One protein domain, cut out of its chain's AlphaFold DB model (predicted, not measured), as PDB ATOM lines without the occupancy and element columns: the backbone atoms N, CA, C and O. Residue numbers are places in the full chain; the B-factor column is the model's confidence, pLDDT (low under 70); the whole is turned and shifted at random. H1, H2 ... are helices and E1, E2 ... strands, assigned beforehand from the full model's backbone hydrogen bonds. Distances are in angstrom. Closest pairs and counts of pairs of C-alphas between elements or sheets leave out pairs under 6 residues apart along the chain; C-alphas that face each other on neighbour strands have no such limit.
ATOM      1  N   PRO A  22     206.001 199.911 305.361       61.44
ATOM      2  CA  PRO A  22     205.301 201.117 304.984       61.44
ATOM      3  C   PRO A  22     206.133 201.720 303.860       61.44
ATOM      4  O   PRO A  22     207.145 202.375 304.101       61.44
ATOM      5  N   ALA A  23     205.752 201.428 302.615       66.88
ATOM      6  CA  ALA A  23     206.226 202.178 301.474       66.88
ATOM      7  C   ALA A  23     205.923 203.634 301.813       66.88
ATOM      8  O   ALA A  23     204.758 204.012 301.958       66.88
ATOM      9  N   THR A  24     206.968 204.413 302.070       69.44
ATOM     10  CA  THR A  24     206.835 205.829 302.376       69.44
ATOM     11  C   THR A  24     206.123 206.455 301.190       69.44
ATOM     12  O   THR A  24     206.655 206.488 300.081       69.44
ATOM     13  N   ALA A  25     204.869 206.863 301.400       77.69
ATOM     14  CA  ALA A  25     204.088 207.520 300.368       77.69
ATOM     15  C   ALA A  25     204.888 208.736 299.896       77.69
ATOM     16  O   ALA A  25     205.292 209.567 300.712       77.69
ATOM     17  N   GLN A  26     205.183 208.797 298.598       86.38
ATOM     18  CA  GLN A  26     205.987 209.886 298.069       86.38
ATOM     19  C   GLN A  26     205.220 211.198 298.231       86.38
ATOM     20  O   GLN A  26     204.067 211.304 297.814       86.38
ATOM     21  N   GLU A  27     205.857 212.178 298.868       94.69
ATOM     22  CA  GLU A  27     205.234 213.465 299.152       94.69
ATOM     23  C   GLU A  27     204.869 214.170 297.841       94.69
ATOM     24  O   GLU A  27     205.683 214.225 296.915       94.69
ATOM     25  N   VAL A  28     203.639 214.681 297.757       94.75
ATOM     26  CA  VAL A  28     203.131 215.387 296.578       94.75
ATOM     27  C   VAL A  28     203.347 216.887 296.749       94.75
ATOM     28  O   VAL A  28     202.940 217.461 297.757       94.75
ATOM     29  N   GLY A  29     203.961 217.535 295.761       94.62
ATOM     30  CA  GLY A  29     204.231 218.968 295.797       94.62
ATOM     31  C   GLY A  29     205.169 219.439 294.687       94.62
ATOM     32  O   GLY A  29     205.470 218.705 293.750       94.62
ATOM     33  N   PHE A  30     205.614 220.693 294.784       91.19
ATOM     34  CA  PHE A  30     206.438 221.357 293.762       91.19
ATOM     35  C   PHE A  30     207.917 221.490 294.151       91.19
ATOM     36  O   PHE A  30     208.683 222.151 293.450       91.19
ATOM     37  N   ARG A  31     208.344 220.898 295.274       94.81
ATOM     38  CA  ARG A  31     209.760 220.898 295.669       94.81
ATOM     39  C   ARG A  31     210.510 219.755 294.991       94.81
ATOM     40  O   ARG A  31     209.938 218.733 294.622       94.81
ATOM     41  N   ILE A  32     211.824 219.914 294.866       94.00
ATOM     42  CA  ILE A  32     212.707 218.885 294.307       94.00
ATOM     43  C   ILE A  32     212.559 217.580 295.107       94.00
ATOM     44  O   ILE A  32     212.582 217.594 296.335       94.00
ATOM     45  N   GLY A  33     212.416 216.456 294.398       93.06
ATOM     46  CA  GLY A  33     212.248 215.119 294.981       93.06
ATOM     47  C   GLY A  33     210.798 214.736 295.310       93.06
ATOM     48  O   GLY A  33     210.519 213.550 295.511       93.06
ATOM     49  N   GLN A  34     209.873 215.698 295.311       94.62
ATOM     50  CA  GLN A  34     208.444 215.442 295.488       94.62
ATOM     51  C   GLN A  34     207.801 214.975 294.179       94.62
ATOM     52  O   GLN A  34     208.251 215.309 293.079       94.62
ATOM     53  N   LEU A  35     206.731 214.192 294.299       93.06
ATOM     54  CA  LEU A  35     205.873 213.863 293.171       93.06
ATOM     55  C   LEU A  35     205.062 215.108 292.801       93.06
ATOM     56  O   LEU A  35     204.310 215.634 293.617       93.06
ATOM     57  N   VAL A  36     205.188 215.572 291.564       93.12
ATOM     58  CA  VAL A  36     204.381 216.697 291.077       93.12
ATOM     59  C   VAL A  36     202.878 216.351 291.124       93.12
ATOM     60  O   VAL A  36     202.517 215.211 290.802       93.12
ATOM     61  N   PRO A  37     201.986 217.286 291.517       94.25
ATOM     62  CA  PRO A  37     200.542 217.073 291.445       94.25
ATOM     63  C   PRO A  37     200.091 216.708 290.029       94.25
ATOM     64  O   PRO A  37     200.649 217.190 289.043       94.25
ATOM     65  N   ASP A  38     199.056 215.876 289.917       95.56
ATOM     66  CA  ASP A  38     198.475 215.560 288.614       95.56
ATOM     67  C   ASP A  38     197.613 216.732 288.135       95.56
ATOM     68  O   ASP A  38     196.504 216.950 288.623       95.56
ATOM     69  N   VAL A  39     198.153 217.512 287.200       94.00
ATOM     70  CA  VAL A  39     197.480 218.676 286.616       94.00
ATOM     71  C   VAL A  39     196.846 218.279 285.288       94.00
ATOM     72  O   VAL A  39     197.438 217.536 284.506       94.00
ATOM     73  N   THR A  40     195.640 218.788 285.036       96.69
ATOM     74  CA  THR A  40     194.949 218.675 283.746       96.69
ATOM     75  C   THR A  40     194.954 220.041 283.069       96.69
ATOM     76  O   THR A  40     194.503 221.015 283.668       96.69
ATOM     77  N   LEU A  41     195.470 220.113 281.843       94.62
ATOM     78  CA  LEU A  41     195.594 221.346 281.064       94.62
ATOM     79  C   LEU A  41     194.902 221.182 279.708       94.62
ATOM     80  O   LEU A  41     194.909 220.074 279.170       94.62
ATOM     81  N   PRO A  42     194.321 222.243 279.128       95.44
ATOM     82  CA  PRO A  42     193.830 222.188 277.759       95.44
ATOM     83  C   PRO A  42     194.989 221.975 276.777       95.44
ATOM     84  O   PRO A  42     196.114 222.426 277.008       95.44
ATOM     85  N   THR A  43     194.717 221.297 275.667       94.44
ATOM     86  CA  THR A  43     195.648 221.251 274.536       94.44
ATOM     87  C   THR A  43     195.701 222.608 273.835       94.44
ATOM     88  O   THR A  43     194.759 223.397 273.904       94.44
ATOM     89  N   ILE A  44     196.811 222.899 273.148       90.25
ATOM     90  CA  ILE A  44     197.021 224.203 272.495       90.25
ATOM     91  C   ILE A  44     196.000 224.494 271.383       90.25
ATOM     92  O   ILE A  44     195.722 225.650 271.086       90.25
ATOM     93  N   ASP A  45     195.430 223.448 270.786       94.44
ATOM     94  CA  ASP A  45     194.364 223.526 269.784       94.44
ATOM     95  C   ASP A  45     192.957 223.653 270.399       94.44
ATOM     96  O   ASP A  45     191.981 223.814 269.669       94.44
ATOM     97  N   GLY A  46     192.833 223.571 271.729       93.44
ATOM     98  CA  GLY A  46     191.566 223.634 272.458       93.44
ATOM     99  C   GLY A  46     190.647 222.423 272.268       93.44
ATOM    100  O   GLY A  46     189.533 222.428 272.788       93.44
ATOM    101  N   ALA A  47     191.079 221.387 271.543       95.81
ATOM    102  CA  ALA A  47     190.242 220.238 271.197       95.81
ATOM    103  C   ALA A  47     190.112 219.208 272.331       95.81
ATOM    104  O   ALA A  47     189.272 218.308 272.266       95.81
ATOM    105  N   GLY A  48     190.933 219.319 273.374       96.69
ATOM    106  CA  GLY A  48     190.893 218.396 274.493       96.69
ATOM    107  C   GLY A  48     191.735 218.848 275.672       96.69
ATOM    108  O   GLY A  48     192.038 220.027 275.855       96.69
ATOM    109  N   VAL A  49     192.094 217.867 276.493       97.69
ATOM    110  CA  VAL A  49     192.924 218.057 277.677       97.69
ATOM    111  C   VAL A  49     194.059 217.047 277.692       97.69
ATOM    112  O   VAL A  49     193.925 215.936 277.181       97.69
ATOM    113  N   VAL A  50     195.164 217.430 278.315       95.62
ATOM    114  CA  VAL A  50     196.281 216.554 278.654       95.62
ATOM    115  C   VAL A  50     196.423 216.511 280.169       95.62
ATOM    116  O   VAL A  50     196.412 217.553 280.831       95.62
ATOM    117  N   ARG A  51     196.551 215.309 280.735       96.69
ATOM    118  CA  ARG A  51     196.910 215.137 282.144       96.69
ATOM    119  C   ARG A  51     198.395 214.855 282.248       96.69
ATOM    120  O   ARG A  51     198.969 214.139 281.429       96.69
ATOM    121  N   LEU A  52     199.032 215.360 283.296       95.12
ATOM    122  CA  LEU A  52     200.452 215.099 283.519       95.12
ATOM    123  C   LEU A  52     200.729 213.598 283.731       95.12
ATOM    124  O   LEU A  52     201.760 213.079 283.301       95.12
ATOM    125  N   SER A  53     199.776 212.881 284.333       95.75
ATOM    126  CA  SER A  53     199.793 211.423 284.484       95.75
ATOM    127  C   SER A  53     199.782 210.639 283.167       95.75
ATOM    128  O   SER A  53     200.338 209.538 283.139       95.75
ATOM    129  N   ASP A  54     199.262 211.199 282.073       96.62
ATOM    130  CA  ASP A  54     199.286 210.554 280.751       96.62
ATOM    131  C   ASP A  54     200.714 210.501 280.174       96.62
ATOM    132  O   ASP A  54     201.030 209.686 279.307       96.62
ATOM    133  N   LEU A  55     201.619 211.346 280.686       95.94
ATOM    134  CA  LEU A  55     203.017 211.448 280.259       95.94
ATOM    135  C   LEU A  55     203.981 210.623 281.128       95.94
ATOM    136  O   LEU A  55     205.201 210.793 281.031       95.94
ATOM    137  N   ARG A  56     203.477 209.720 281.981       94.44
ATOM    138  CA  ARG A  56     204.332 208.865 282.821       94.44
ATOM    139  C   ARG A  56     205.352 208.085 281.985       94.44
ATOM    140  O   ARG A  56     205.093 207.649 280.868       94.44
ATOM    141  N   GLY A  57     206.548 207.925 282.549       94.69
ATOM    142  CA  GLY A  57     207.688 207.299 281.869       94.69
ATOM    143  C   GLY A  57     208.450 208.232 280.921       94.69
ATOM    144  O   GLY A  57     209.488 207.837 280.396       94.69
ATOM    145  N   LYS A  58     207.990 209.475 280.727       96.50
ATOM    146  CA  LYS A  58     208.702 210.509 279.963       96.50
ATOM    147  C   LYS A  58     209.330 211.532 280.908       96.50
ATOM    148  O   LYS A  58     208.812 211.799 281.990       96.50
ATOM    149  N   ARG A  59     210.447 212.133 280.486       95.56
ATOM    150  CA  ARG A  59     210.966 213.354 281.118       95.56
ATOM    151  C   ARG A  59     210.121 214.521 280.621       95.56
ATOM    152  O   ARG A  59     210.004 214.705 279.413       95.56
ATOM    153  N   VAL A  60     209.527 215.268 281.544       94.31
ATOM    154  CA  VAL A  60     208.592 216.355 281.239       94.31
ATOM    155  C   VAL A  60     209.133 217.658 281.811       94.31
ATOM    156  O   VAL A  60     209.659 217.676 282.922       94.31
ATOM    157  N   LEU A  61     208.989 218.739 281.048       93.69
ATOM    158  CA  LEU A  61     209.221 220.105 281.498       93.69
ATOM    159  C   LEU A  61     207.877 220.836 281.479       93.69
ATOM    160  O   LEU A  61     207.272 220.970 280.417       93.69
ATOM    161  N   LEU A  62     207.406 221.275 282.646       92.00
ATOM    162  CA  LEU A  62     206.210 222.103 282.772       92.00
ATOM    163  C   LEU A  62     206.642 223.570 282.808       92.00
ATOM    164  O   LEU A  62     207.372 223.968 283.715       92.00
ATOM    165  N   ILE A  63     206.214 224.349 281.818       91.25
ATOM    166  CA  ILE A  63     206.520 225.778 281.709       91.25
ATOM    167  C   ILE A  63     205.212 226.544 281.876       91.25
ATOM    168  O   ILE A  63     204.308 226.406 281.055       91.25
ATOM    169  N   GLU A  64     205.124 227.350 282.927       88.94
ATOM    170  CA  GLU A  64     204.096 228.376 283.065       88.94
ATOM    171  C   GLU A  64     204.683 229.704 282.577       88.94
ATOM    172  O   GLU A  64     205.785 230.086 282.977       88.94
ATOM    173  N   PHE A  65     203.974 230.397 281.692       89.56
ATOM    174  CA  PHE A  65     204.367 231.716 281.217       89.56
ATOM    175  C   PHE A  65     203.129 232.576 280.969       89.56
ATOM    176  O   PHE A  65     202.065 232.069 280.617       89.56
ATOM    177  N   ALA A  66     203.289 233.886 281.126       91.19
ATOM    178  CA  ALA A  66     202.307 234.868 280.694       91.19
ATOM    179  C   ALA A  66     202.687 235.387 279.299       91.19
ATOM    180  O   ALA A  66     203.858 235.664 279.039       91.19
ATOM    181  N   SER A  67     201.700 235.541 278.420       84.81
ATOM    182  CA  SER A  67     201.835 236.215 277.125       84.81
ATOM    183  C   SER A  67     200.796 237.326 277.025       84.81
ATOM    184  O   SER A  67     199.670 237.144 277.491       84.81
ATOM    185  N   TRP A  68     201.180 238.458 276.438       73.69
ATOM    186  CA  TRP A  68     200.319 239.616 276.196       73.69
ATOM    187  C   TRP A  68     199.893 239.706 274.732       73.69
ATOM    188  O   TRP A  68     200.682 239.273 273.860       73.69
TER     189      TRP A  68
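AT A GLANCE: This is residues 22 to 68 of the 68 residues of an uncharacterized protein of Planctomycetes bacterium (UniProt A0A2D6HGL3). There is little regular structure here: a small hairpin of two short strands, E1 and E2, with one short helix, H1, directly after it and a long unnamed stretch at each end, of which residues 63 to 68 stick out. The printed part has 47 residues, its named elements run E1, E2, H1, and the antiparallel sheet has the order E1, E2. The class is mixed, with only 10 residues in named elements. It is loose, radius of gyration of the C-alphas 13.4 A, and spans 45 by 22 by 16 A.

IN THESE COORDINATES: After residues 22 to 39, find C-alpha 40 at (194.949, 218.675, 283.746), where E1, residues 40 to 42, begins and runs 7.0 A. E2, residues 49 to 51, covers 6.7 A. H1, residues 52 to 55, runs 5.5 A to C-alpha 55 at (203.017, 211.448, 280.259).

HOW THE PARTS SIT: Look across the hairpin of E1 and E2, antiparallel at 152 degrees: N 41 and O 50 are within hydrogen-bond range at 2.9 A. H1 is too short for any O i to N i+4 pair; its one O i to N i+3 pair is within range. The closest C-alphas of E1 and H1, Thr 40 and Leu 52, are 6.6 A apart.

THE WHOLE: The C-alphas of Pro 22 and Trp 68, the two farthest apart, are 48.3 A apart. The printed part has no cut, and no link between named elements is long. Residues 22 to 24 have pLDDT under 70.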